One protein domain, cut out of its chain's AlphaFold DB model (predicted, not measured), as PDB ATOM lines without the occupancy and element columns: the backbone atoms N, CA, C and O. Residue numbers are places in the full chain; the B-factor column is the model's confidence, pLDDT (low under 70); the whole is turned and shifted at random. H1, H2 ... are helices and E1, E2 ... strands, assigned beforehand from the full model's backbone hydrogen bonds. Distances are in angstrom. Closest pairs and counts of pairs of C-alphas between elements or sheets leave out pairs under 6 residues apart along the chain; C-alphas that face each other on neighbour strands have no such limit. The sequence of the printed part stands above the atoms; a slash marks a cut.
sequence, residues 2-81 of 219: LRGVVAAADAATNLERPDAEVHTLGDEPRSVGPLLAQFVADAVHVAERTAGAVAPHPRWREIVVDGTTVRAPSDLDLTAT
ATOM      1  N   LEU A   2      39.089  59.585  -1.428       88.75
ATOM      2  CA  LEU A   2      39.224  58.220  -1.983       88.75
ATOM      3  C   LEU A   2      38.326  57.171  -1.300       88.75
ATOM      4  O   LEU A   2      37.633  56.425  -1.980       88.75
ATOM      5  N   ARG A   3      38.265  57.164   0.042       91.31
ATOM      6  CA  ARG A   3      37.360  56.271   0.796       91.31
ATOM      7  C   ARG A   3      35.888  56.427   0.396       91.31
ATOM      8  O   ARG A   3      35.169  55.442   0.398       91.31
ATOM      9  N   GLY A   4      35.463  57.643   0.050       92.81
ATOM     10  CA  GLY A   4      34.098  57.916  -0.398       92.81
ATOM     11  C   GLY A   4      33.818  57.322  -1.776       92.81
ATOM     12  O   GLY A   4      32.790  56.686  -1.952       92.81
ATOM     13  N   VAL A   5      34.761  57.448  -2.719       93.19
ATOM     14  CA  VAL A   5      34.638  56.838  -4.056       93.19
ATOM     15  C   VAL A   5      34.593  55.315  -3.961       93.19
ATOM     16  O   VAL A   5      33.742  54.692  -4.581       93.19
ATOM     17  N   VAL A   6      35.463  54.720  -3.141       94.69
ATOM     18  CA  VAL A   6      35.474  53.267  -2.914       94.69
ATOM     19  C   VAL A   6      34.171  52.802  -2.264       94.69
ATOM     20  O   VAL A   6      33.596  51.826  -2.721       94.69
ATOM     21  N   ALA A   7      33.676  53.507  -1.242       96.00
ATOM     22  CA  ALA A   7      32.411  53.163  -0.594       96.00
ATOM     23  C   ALA A   7      31.207  53.304  -1.540       96.00
ATOM     24  O   ALA A   7      30.291  52.492  -1.476       96.00
ATOM     25  N   ALA A   8      31.210  54.309  -2.421       96.06
ATOM     26  CA  ALA A   8      30.169  54.479  -3.429       96.06
ATOM     27  C   ALA A   8      30.217  53.369  -4.489       96.06
ATOM     28  O   ALA A   8      29.177  52.825  -4.836       96.06
ATOM     29  N   ALA A   9      31.412  53.002  -4.966       96.06
ATOM     30  CA  ALA A   9      31.584  51.884  -5.893       96.06
ATOM     31  C   ALA A   9      31.121  50.564  -5.259       96.06
ATOM     32  O   ALA A   9      30.375  49.811  -5.873       96.06
ATOM     33  N   ASP A  10      31.493  50.332  -4.001       96.00
ATOM     34  CA  ASP A  10      31.063  49.172  -3.223       96.00
ATOM     35  C   ASP A  10      29.532  49.118  -3.066       96.00
ATOM     36  O   ASP A  10      28.922  48.095  -3.359       96.00
ATOM     37  N   ALA A  11      28.890  50.233  -2.706       97.25
ATOM     38  CA  ALA A  11      27.430  50.324  -2.626       97.25
ATOM     39  C   ALA A  11      26.725  50.193  -3.992       97.25
ATOM     40  O   ALA A  11      25.554  49.833  -4.046       97.25
ATOM     41  N   ALA A  12      27.406  50.484  -5.101       97.19
ATOM     42  CA  ALA A  12      26.831  50.334  -6.432       97.19
ATOM     43  C   ALA A  12      26.950  48.896  -6.958       97.19
ATOM     44  O   ALA A  12      26.010  48.406  -7.577       97.19
ATOM     45  N   THR A  13      28.085  48.218  -6.741       96.75
ATOM     46  CA  THR A  13      28.439  47.014  -7.520       96.75
ATOM     47  C   THR A  13      28.737  45.752  -6.719       96.75
ATOM     48  O   THR A  13      28.997  44.718  -7.329       96.75
ATOM     49  N   ASN A  14      28.783  45.803  -5.386       94.44
ATOM     50  CA  ASN A  14      29.170  44.641  -4.587       94.44
ATOM     51  C   ASN A  14      28.010  43.642  -4.435       94.44
ATOM     52  O   ASN A  14      27.076  43.900  -3.685       94.44
ATOM     53  N   LEU A  15      28.104  42.484  -5.092       93.06
ATOM     54  CA  LEU A  15      27.090  41.420  -5.026       93.06
ATOM     55  C   LEU A  15      26.918  40.797  -3.631       93.06
ATOM     56  O   LEU A  15      25.871  40.222  -3.346       93.06
ATOM     57  N   GLU A  16      27.916  40.916  -2.753       92.69
ATOM     58  CA  GLU A  16      27.842  40.422  -1.371       92.69
ATOM     59  C   GLU A  16      27.074  41.384  -0.451       92.69
ATOM     60  O   GLU A  16      26.793  41.060   0.706       92.69
ATOM     61  N   ARG A  17      26.753  42.590  -0.935       94.62
ATOM     62  CA  ARG A  17      25.995  43.596  -0.197       94.62
ATOM     63  C   ARG A  17      24.526  43.549  -0.604       94.62
ATOM     64  O   ARG A  17      24.200  44.017  -1.688       94.62
ATOM     65  N   PRO A  18      23.608  43.115   0.280       94.56
ATOM     66  CA  PRO A  18      22.189  42.991  -0.067       94.56
ATOM     67  C   PRO A  18      21.526  44.307  -0.499       94.56
ATOM     68  O   PRO A  18      20.493  44.288  -1.159       94.56
ATOM     69  N   ASP A  19      22.094  45.444  -0.086       95.88
ATOM     70  CA  ASP A  19      21.620  46.792  -0.393       95.88
ATOM     71  C   ASP A  19      22.262  47.401  -1.649       95.88
ATOM     72  O   ASP A  19      21.970  48.554  -1.973       95.88
ATOM     73  N   ALA A  20      23.139  46.669  -2.346       97.25
ATOM     74  CA  ALA A  20      23.845  47.205  -3.497       97.25
ATOM     75  C   ALA A  20      22.920  47.458  -4.691       97.25
ATOM     76  O   ALA A  20      22.043  46.656  -5.022       97.25
ATOM     77  N   GLU A  21      23.167  48.566  -5.390       97.88
ATOM     78  CA  GLU A  21      22.333  48.998  -6.512       97.88
ATOM     79  C   GLU A  21      22.303  47.977  -7.664       97.88
ATOM     80  O   GLU A  21      21.283  47.851  -8.340       97.88
ATOM     81  N   VAL A  22      23.376  47.203  -7.868       97.12
ATOM     82  CA  VAL A  22      23.455  46.145  -8.893       97.12
ATOM     83  C   VAL A  22      22.301  45.139  -8.800       97.12
ATOM     84  O   VAL A  22      21.828  44.663  -9.828       97.12
ATOM     85  N   HIS A  23      21.757  44.890  -7.603       96.81
ATOM     86  CA  HIS A  23      20.606  44.000  -7.406       96.81
ATOM     87  C   HIS A  23      19.288  44.559  -7.959       96.81
ATOM     88  O   HIS A  23      18.295  43.839  -8.049       96.81
ATOM     89  N   THR A  24      19.253  45.840  -8.335       96.19
ATOM     90  CA  THR A  24      18.086  46.453  -8.980       96.19
ATOM     91  C   THR A  24      17.980  46.104 -10.463       96.19
ATOM     92  O   THR A  24      16.899  46.294 -11.030       96.19
ATOM     93  N   LEU A  25      19.060  45.604 -11.079       96.88
ATOM     94  CA  LEU A  25      19.121  45.229 -12.490       96.88
ATOM     95  C   LEU A  25      18.223  44.025 -12.811       96.88
ATOM     96  O   LEU A  25      17.835  43.240 -11.946       96.88
ATOM     97  N   GLY A  26      17.886  43.884 -14.089       94.75
ATOM     98  CA  GLY A  26      17.121  42.766 -14.625       94.75
ATOM     99  C   GLY A  26      16.984  42.865 -16.143       94.75
ATOM    100  O   GLY A  26      17.380  43.861 -16.753       94.75
ATOM    101  N   ASP A  27      16.391  41.840 -16.759       94.69
ATOM    102  CA  ASP A  27      16.276  41.752 -18.225       94.69
ATOM    103  C   ASP A  27      15.420  42.879 -18.854       94.69
ATOM    104  O   ASP A  27      15.447  43.063 -20.069       94.69
ATOM    105  N   GLU A  28      14.710  43.675 -18.048       96.69
ATOM    106  CA  GLU A  28      14.006  44.884 -18.488       96.69
ATOM    107  C   GLU A  28      14.852  46.152 -18.271       96.69
ATOM    108  O   GLU A  28      15.543  46.249 -17.253       96.69
ATOM    109  N   PRO A  29      14.782  47.161 -19.164       97.62
ATOM    110  CA  PRO A  29      15.472  48.435 -18.972       97.62
ATOM    111  C   PRO A  29      15.066  49.137 -17.671       97.62
ATOM    112  O   PRO A  29      13.879  49.300 -17.379       97.62
ATOM    113  N   ARG A  30      16.055  49.601 -16.903       97.00
ATOM    114  CA  ARG A  30      15.858  50.300 -15.628       97.00
ATOM    115  C   ARG A  30      16.749  51.526 -15.528       97.00
ATOM    116  O   ARG A  30      17.898  51.501 -15.957       97.00
ATOM    117  N   SER A  31      16.221  52.592 -14.932       98.12
ATOM    118  CA  SER A  31      17.040  53.740 -14.549       98.12
ATOM    119  C   SER A  31      17.831  53.395 -13.292       98.12
ATOM    120  O   SER A  31      17.237  53.037 -12.277       98.12
ATOM    121  N   VAL A  32      19.147  53.555 -13.361       98.44
ATOM    122  CA  VAL A  32      20.085  53.365 -12.248       98.44
ATOM    123  C   VAL A  32      20.895  54.640 -12.010       98.44
ATOM    124  O   VAL A  32      20.789  55.618 -12.750       98.44
ATOM    125  N   GLY A  33      21.715  54.659 -10.972       98.38
ATOM    126  CA  GLY A  33      22.660  55.717 -10.692       98.38
ATOM    127  C   GLY A  33      23.747  55.806 -11.769       98.38
ATOM    128  O   GLY A  33      24.138  54.798 -12.366       98.38
ATOM    129  N   PRO A  34      24.309  57.008 -12.001       98.00
ATOM    130  CA  PRO A  34      25.353  57.211 -13.007       98.00
ATOM    131  C   PRO A  34      26.607  56.371 -12.739       98.00
ATOM    132  O   PRO A  34      27.320  56.012 -13.672       98.00
ATOM    133  N   LEU A  35      26.871  56.039 -11.471       97.94
ATOM    134  CA  LEU A  35      28.009  55.214 -11.092       97.94
ATOM    135  C   LEU A  35      27.846  53.764 -11.558       97.94
ATOM    136  O   LEU A  35      28.744  53.242 -12.217       97.94
ATOM    137  N   LEU A  36      26.705  53.135 -11.256       98.50
ATOM    138  CA  LEU A  36      26.427  51.777 -11.715       98.50
ATOM    139  C   LEU A  36      26.392  51.726 -13.245       98.50
ATOM    140  O   LEU A  36      27.039  50.862 -13.830       98.50
ATOM    141  N   ALA A  37      25.725  52.681 -13.902       98.56
ATOM    142  CA  ALA A  37      25.688  52.748 -15.364       98.56
ATOM    143  C   ALA A  37      27.092  52.808 -15.989       98.56
ATOM    144  O   ALA A  37      27.386  52.047 -16.912       98.56
ATOM    145  N   GLN A  38      27.988  53.641 -15.444       98.44
ATOM    146  CA  GLN A  38      29.380  53.707 -15.893       98.44
ATOM    147  C   GLN A  38      30.106  52.368 -15.704       98.44
ATOM    148  O   GLN A  38      30.803  51.925 -16.609       98.44
ATOM    149  N   PHE A  39      29.933  51.698 -14.563       98.62
ATOM    150  CA  PHE A  39      30.634  50.438 -14.280       98.62
ATOM    151  C   PHE A  39      30.123  49.285 -15.155       98.62
ATOM    152  O   PHE A  39      30.909  48.428 -15.563       98.62
ATOM    153  N   VAL A  40      28.829  49.276 -15.493       98.69
ATOM    154  CA  VAL A  40      28.272  48.337 -16.476       98.69
ATOM    155  C   VAL A  40      28.840  48.627 -17.868       98.69
ATOM    156  O   VAL A  40      29.261  47.694 -18.550       98.69
ATOM    157  N   ALA A  41      28.924  49.898 -18.276       98.69
ATOM    158  CA  ALA A  41      29.527  50.282 -19.552       98.69
ATOM    159  C   ALA A  41      31.008  49.872 -19.638       98.69
ATOM    160  O   ALA A  41      31.421  49.269 -20.628       98.69
ATOM    161  N   ASP A  42      31.786  50.110 -18.578       98.62
ATOM    162  CA  ASP A  42      33.189  49.691 -18.492       98.62
ATOM    163  C   ASP A  42      33.316  48.163 -18.609       98.62
ATOM    164  O   ASP A  42      34.200  47.653 -19.300       98.62
ATOM    165  N   ALA A  43      32.402  47.407 -17.992       98.56
ATOM    166  CA  ALA A  43      32.387  45.950 -18.087       98.56
ATOM    167  C   ALA A  43      32.057  45.435 -19.497       98.56
ATOM    168  O   ALA A  43      32.685  44.480 -19.966       98.56
ATOM    169  N   VAL A  44      31.114  46.074 -20.197       98.56
ATOM    170  CA  VAL A  44      30.807  45.769 -21.604       98.56
ATOM    171  C   VAL A  44      32.001  46.105 -22.499       98.56
ATOM    172  O   VAL A  44      32.414  45.262 -23.294       98.56
ATOM    173  N   HIS A  45      32.637  47.265 -22.309       98.38
ATOM    174  CA  HIS A  45      33.848  47.657 -23.040       98.38
ATOM    175  C   HIS A  45      34.986  46.641 -22.856       98.38
ATOM    176  O   HIS A  45      35.638  46.233 -23.819       98.38
ATOM    177  N   VAL A  46      35.200  46.150 -21.631       98.44
ATOM    178  CA  VAL A  46      36.169  45.075 -21.351       98.44
ATOM    179  C   VAL A  46      35.805  43.790 -22.102       98.44
ATOM    180  O   VAL A  46      36.683  43.149 -22.694       98.44
ATOM    181  N   ALA A  47      34.525  43.417 -22.135       98.12
ATOM    182  CA  ALA A  47      34.066  42.256 -22.891       98.12
ATOM    183  C   ALA A  47      34.341  42.406 -24.391       98.12
ATOM    184  O   ALA A  47      34.917  41.502 -25.000       98.12
ATOM    185  N   GLU A  48      34.053  43.560 -24.981       97.56
ATOM    186  CA  GLU A  48      34.337  43.839 -26.391       97.56
ATOM    187  C   GLU A  48      35.836  43.773 -26.701       97.56
ATOM    188  O   GLU A  48      36.269  43.035 -27.593       97.56
ATOM    189  N   ARG A  49      36.658  44.467 -25.903       95.75
ATOM    190  CA  ARG A  49      38.124  44.525 -26.056       95.75
ATOM    191  C   ARG A  49      38.782  43.151 -25.991       95.75
ATOM    192  O   ARG A  49      39.829  42.928 -26.608       95.75
ATOM    193  N   THR A  50      38.174  42.229 -25.252       95.50
ATOM    194  CA  THR A  50      38.702  40.885 -25.010       95.50
ATOM    195  C   THR A  50      37.994  39.790 -25.808       95.50
ATOM    196  O   THR A  50      38.392  38.625 -25.697       95.50
ATOM    197  N   ALA A  51      37.003  40.149 -26.632       95.25
ATOM    198  CA  ALA A  51      36.102  39.235 -27.340       95.25
ATOM    199  C   ALA A  51      35.351  38.264 -26.401       95.25
ATOM    200  O   ALA A  51      35.154  37.092 -26.719       95.25
ATOM    201  N   GLY A  52      34.942  38.754 -25.231       95.25
ATOM    202  CA  GLY A  52      34.240  38.003 -24.191       95.25
ATOM    203  C   GLY A  52      35.156  37.175 -23.291       95.25
ATOM    204  O   GLY A  52      34.662  36.477 -22.411       95.25
ATOM    205  N   ALA A  53      36.481  37.240 -23.476       92.19
ATOM    206  CA  ALA A  53      37.409  36.523 -22.608       92.19
ATOM    207  C   ALA A  53      37.397  37.063 -21.174       92.19
ATOM    208  O   ALA A  53      37.790  36.331 -20.278       92.19
ATOM    209  N   VAL A  54      36.962  38.302 -20.949       94.31
ATOM    210  CA  VAL A  54      36.598  38.854 -19.639       94.31
ATOM    211  C   VAL A  54      35.255  39.534 -19.832       94.31
ATOM    212  O   VAL A  54      35.190  40.532 -20.535       94.31
ATOM    213  N   ALA A  55      34.187  38.976 -19.279       96.38
ATOM    214  CA  ALA A  55      32.841  39.495 -19.468       96.38
ATOM    215  C   ALA A  55      32.067  39.423 -18.151       96.38
ATOM    216  O   ALA A  55      32.291  38.479 -17.390       96.38
ATOM    217  N   PRO A  56      31.150  40.371 -17.900       96.62
ATOM    218  CA  PRO A  56      30.377  40.393 -16.662       96.62
ATOM    219  C   PRO A  56      29.236  39.366 -16.646       96.62
ATOM    220  O   PRO A  56      28.619  39.141 -15.615       96.62
ATOM    221  N   HIS A  57      28.926  38.762 -17.797       97.56
ATOM    222  CA  HIS A  57      27.901  37.731 -17.946       97.56
ATOM    223  C   HIS A  57      28.067  37.003 -19.307       97.56
ATOM    224  O   HIS A  57      28.535  37.623 -20.269       97.56
ATOM    225  N   PRO A  58      27.667  35.723 -19.473       97.06
ATOM    226  CA  PRO A  58      27.720  35.027 -20.770       97.06
ATOM    227  C   PRO A  58      26.945  35.726 -21.900       97.06
ATOM    228  O   PRO A  58      27.406  35.788 -23.039       97.06
ATOM    229  N   ARG A  59      25.790  36.312 -21.564       96.75
ATOM    230  CA  ARG A  59      24.935  37.127 -22.450       96.75
ATOM    231  C   ARG A  59      25.374  38.598 -22.544       96.75
ATOM    232  O   ARG A  59      24.547  39.464 -22.784       96.75
ATOM    233  N   TRP A  60      26.658  38.920 -22.352       97.69
ATOM    234  CA  TRP A  60      27.123  40.319 -22.307       97.69
ATOM    235  C   TRP A  60      26.770  41.151 -23.551       97.69
ATOM    236  O   TRP A  60      26.640  42.363 -23.450       97.69
ATOM    237  N   ARG A  61      26.575  40.510 -24.710       98.12
ATOM    238  CA  ARG A  61      26.153  41.177 -25.955       98.12
ATOM    239  C   ARG A  61      24.704  41.678 -25.932       98.12
ATOM    240  O   ARG A  61      24.331  42.464 -26.793       98.12
ATOM    241  N   GLU A  62      23.888  41.201 -24.995       97.56
ATOM    242  CA  GLU A  62      22.500  41.642 -24.798       97.56
ATOM    243  C   GLU A  62      22.404  42.830 -23.827       97.56
ATOM    244  O   GLU A  62      21.346  43.459 -23.729       97.56
ATOM    245  N   ILE A  63      23.498  43.141 -23.120       98.44
ATOM    246  CA  ILE A  63      23.561  44.254 -22.174       98.44
ATOM    247  C   ILE A  63      23.530  45.563 -22.955       98.44
ATOM    248  O   ILE A  63      24.319  45.773 -23.873       98.44
ATOM    249  N   VAL A  64      22.630  46.459 -22.559       98.00
ATOM    250  CA  VAL A  64      22.501  47.789 -23.154       98.00
ATOM    251  C   VAL A  64      22.624  48.833 -22.059       98.00
ATOM    252  O   VAL A  64      21.953  48.739 -21.032       98.00
ATOM    253  N   VAL A  65      23.467  49.833 -22.304       98.38
ATOM    254  CA  VAL A  65      23.623  51.017 -21.458       98.38
ATOM    255  C   VAL A  65      23.352  52.243 -22.322       98.38
ATOM    256  O   VAL A  65      24.066  52.481 -23.293       98.38
ATOM    257  N   ASP A  66      22.316  53.003 -21.979       97.75
ATOM    258  CA  ASP A  66      21.959  54.277 -22.609       97.75
ATOM    259  C   ASP A  66      21.832  55.359 -21.530       97.75
ATOM    260  O   ASP A  66      20.839  55.439 -20.799       97.75
ATOM    261  N   GLY A  67      22.893  56.154 -21.365       97.25
ATOM    262  CA  GLY A  67      23.021  57.082 -20.245       97.25
ATOM    263  C   GLY A  67      22.935  56.342 -18.908       97.25
ATOM    264  O   GLY A  67      23.785  55.517 -18.593       97.25
ATOM    265  N   THR A  68      21.899  56.639 -18.123       98.19
ATOM    266  CA  THR A  68      21.598  55.964 -16.849       98.19
ATOM    267  C   THR A  68      20.550  54.856 -16.978       98.19
ATOM    268  O   THR A  68      20.149  54.274 -15.973       98.19
ATOM    269  N   THR A  69      20.084  54.558 -18.192       98.44
ATOM    270  CA  THR A  69      19.153  53.459 -18.458       98.44
ATOM    271  C   THR A  69      19.937  52.205 -18.817       98.44
ATOM    272  O   THR A  69      20.638  52.168 -19.826       98.44
ATOM    273  N   VAL A  70      19.817  51.163 -17.998       98.62
ATOM    274  CA  VAL A  70      20.547  49.901 -18.156       98.62
ATOM    275  C   VAL A  70      19.568  48.743 -18.303       98.62
ATOM    276  O   VAL A  70      18.647  48.593 -17.504       98.62
ATOM    277  N   ARG A  71      19.796  47.891 -19.305       98.44
ATOM    278  CA  ARG A  71      19.199  46.556 -19.418       98.44
ATOM    279  C   ARG A  71      20.313  45.527 -19.294       98.44
ATOM    280  O   ARG A  71      21.188  45.480 -20.158       98.44
ATOM    281  N   ALA A  72      20.292  44.722 -18.238       97.94
ATOM    282  CA  ALA A  72      21.325  43.730 -17.958       97.94
ATOM    283  C   ALA A  72      20.765  42.597 -17.081       97.94
ATOM    284  O   ALA A  72      19.908  42.871 -16.246       97.94
ATOM    285  N   PRO A  73      21.260  41.354 -17.208       97.31
ATOM    286  CA  PRO A  73      20.854  40.249 -16.337       97.31
ATOM    287  C   PRO A  73      20.978  40.598 -14.845       97.31
ATOM    288  O   PRO A  73      21.885  41.329 -14.449       97.31
ATOM    289  N   SER A  74      20.080  40.073 -14.007       95.19
ATOM    290  CA  SER A  74      20.080  40.349 -12.558       95.19
ATOM    291  C   SER A  74      21.280  39.750 -11.815       95.19
ATOM    292  O   SER A  74      21.570  40.143 -10.691       95.19
ATOM    293  N   ASP A  75      21.958  38.783 -12.429       94.75
ATOM    294  CA  ASP A  75      23.165  38.106 -11.950       94.75
ATOM    295  C   ASP A  75      24.449  38.654 -12.600       94.75
ATOM    296  O   ASP A  75      25.465  37.964 -12.679       94.75
ATOM    297  N   LEU A  76      24.415  39.901 -13.086       96.50
ATOM    298  CA  LEU A  76      25.576  40.586 -13.646       96.50
ATOM    299  C   LEU A  76      26.726  40.672 -12.625       96.50
ATOM    300  O   LEU A  76      26.580  41.282 -11.568       96.50
ATOM    301  N   ASP A  77      27.901  40.148 -12.983       95.50
ATOM    302  CA  ASP A  77      29.095  40.175 -12.135       95.50
ATOM    303  C   ASP A  77      30.087  41.257 -12.578       95.50
ATOM    304  O   ASP A  77      30.749  41.168 -13.615       95.50
ATOM    305  N   LEU A  78      30.222  42.292 -11.751       96.69
ATOM    306  CA  LEU A  78      31.144  43.406 -11.974       96.69
ATOM    307  C   LEU A  78      32.466  43.250 -11.207       96.69
ATOM    308  O   LEU A  78      33.309  44.147 -11.240       96.69
ATOM    309  N   THR A  79      32.706  42.121 -10.537       93.62
ATOM    310  CA  THR A  79      33.876  41.915  -9.666       93.62
ATOM    311  C   THR A  79      35.198  42.069 -10.418       93.62
ATOM    312  O   THR A  79      36.157  42.657  -9.903       93.62
ATOM    313  N   ALA A  80      35.254  41.578 -11.660       92.31
ATOM    314  CA  ALA A  80      36.452  41.667 -12.493       92.31
ATOM    315  C   ALA A  80      36.819  43.122 -12.838       92.31
ATOM    316  O   ALA A  80      38.001  43.465 -12.873       92.31
ATOM    317  N   THR A  81      35.826  43.987 -13.046       96.69
ATOM    318  CA  THR A  81      36.016  45.346 -13.576       96.69
ATOM    319  C   THR A  81      35.774  46.452 -12.550       96.69
ATOM    320  O   THR A  81      36.167  47.594 -12.786       96.69
TER     321      THR A  81
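AT A GLANCE: This is residues 2 to 81 of the 219 residues of the protein "FAD:protein FMN transferase" of Rhodococcus rhodnii (UniProt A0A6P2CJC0). A small strand hairpin, E1 and E2, covers one side of the first part of the long helix H3, and H1 meets H3 near that helix's first end in a nearly square corner. The short H2 sits by the last turn of H1, and a long link, residues 51 to 63, folds back from the far end of H3 to the hairpin. The printed part has 80 residues, with three named helices and then two antiparallel strands, in the order H1, H2, H3, E1, E2. It is mostly helix, with under half of the residues in named elements, and compact, with a radius of gyration of the C-alphas of 11.7 A and spans of 33 by 25 by 22 A.

HOW THE PARTS SIT: H1, residues 2 to 13, and H2, residues 21 to 24, touch only at the corner by their short link, with the closest C-alphas, those of Ala 12 and Glu 21, 4.7 A apart. H3, residues 34 to 50, touches H1 with its residues 35 to 39 alone, about perpendicular at 76 degrees; the closest C-alphas are those of Ala 12 and Leu 36, 5.5 A apart. H2 and H3 are close but not clearly touching, the closest C-alphas being those of Val 22 and Leu 36, 7.0 A apart. E1, residues 64 to 66, and E2, residues 69 to 71, form an antiparallel hairpin, with N 66 and O 69 2.9 A apart, within hydrogen-bond range. The closest C-alphas of H3 and E1 are those of Ala 41 and Val 65, 6.2 A apart. Residues 30 to 31 pair antiparallel with residues 69 to 70 of E2. In H1 and H3 every O i to N i+4 pair is within hydrogen-bond range; H2 is too short for such a pair.

IN THESE COORDINATES: H1 begins at C-alpha 2, (39.224, 58.220, -1.983), and is 16.5 A long from first to last C-alpha. H3 is 24.3 A long and ends at C-alpha 50, (38.702, 40.885, -25.010). E2 ends at C-alpha 71, (19.199, 46.556, -19.418).

THE WHOLE: The C-alphas farthest apart, those of Arg 3 and Glu 62, are 33.0 A from each other. The printed part has no cut, and the link from H3 to E1 is long. The mean pLDDT of the printed part is 96.5, and no printed residue is under 70.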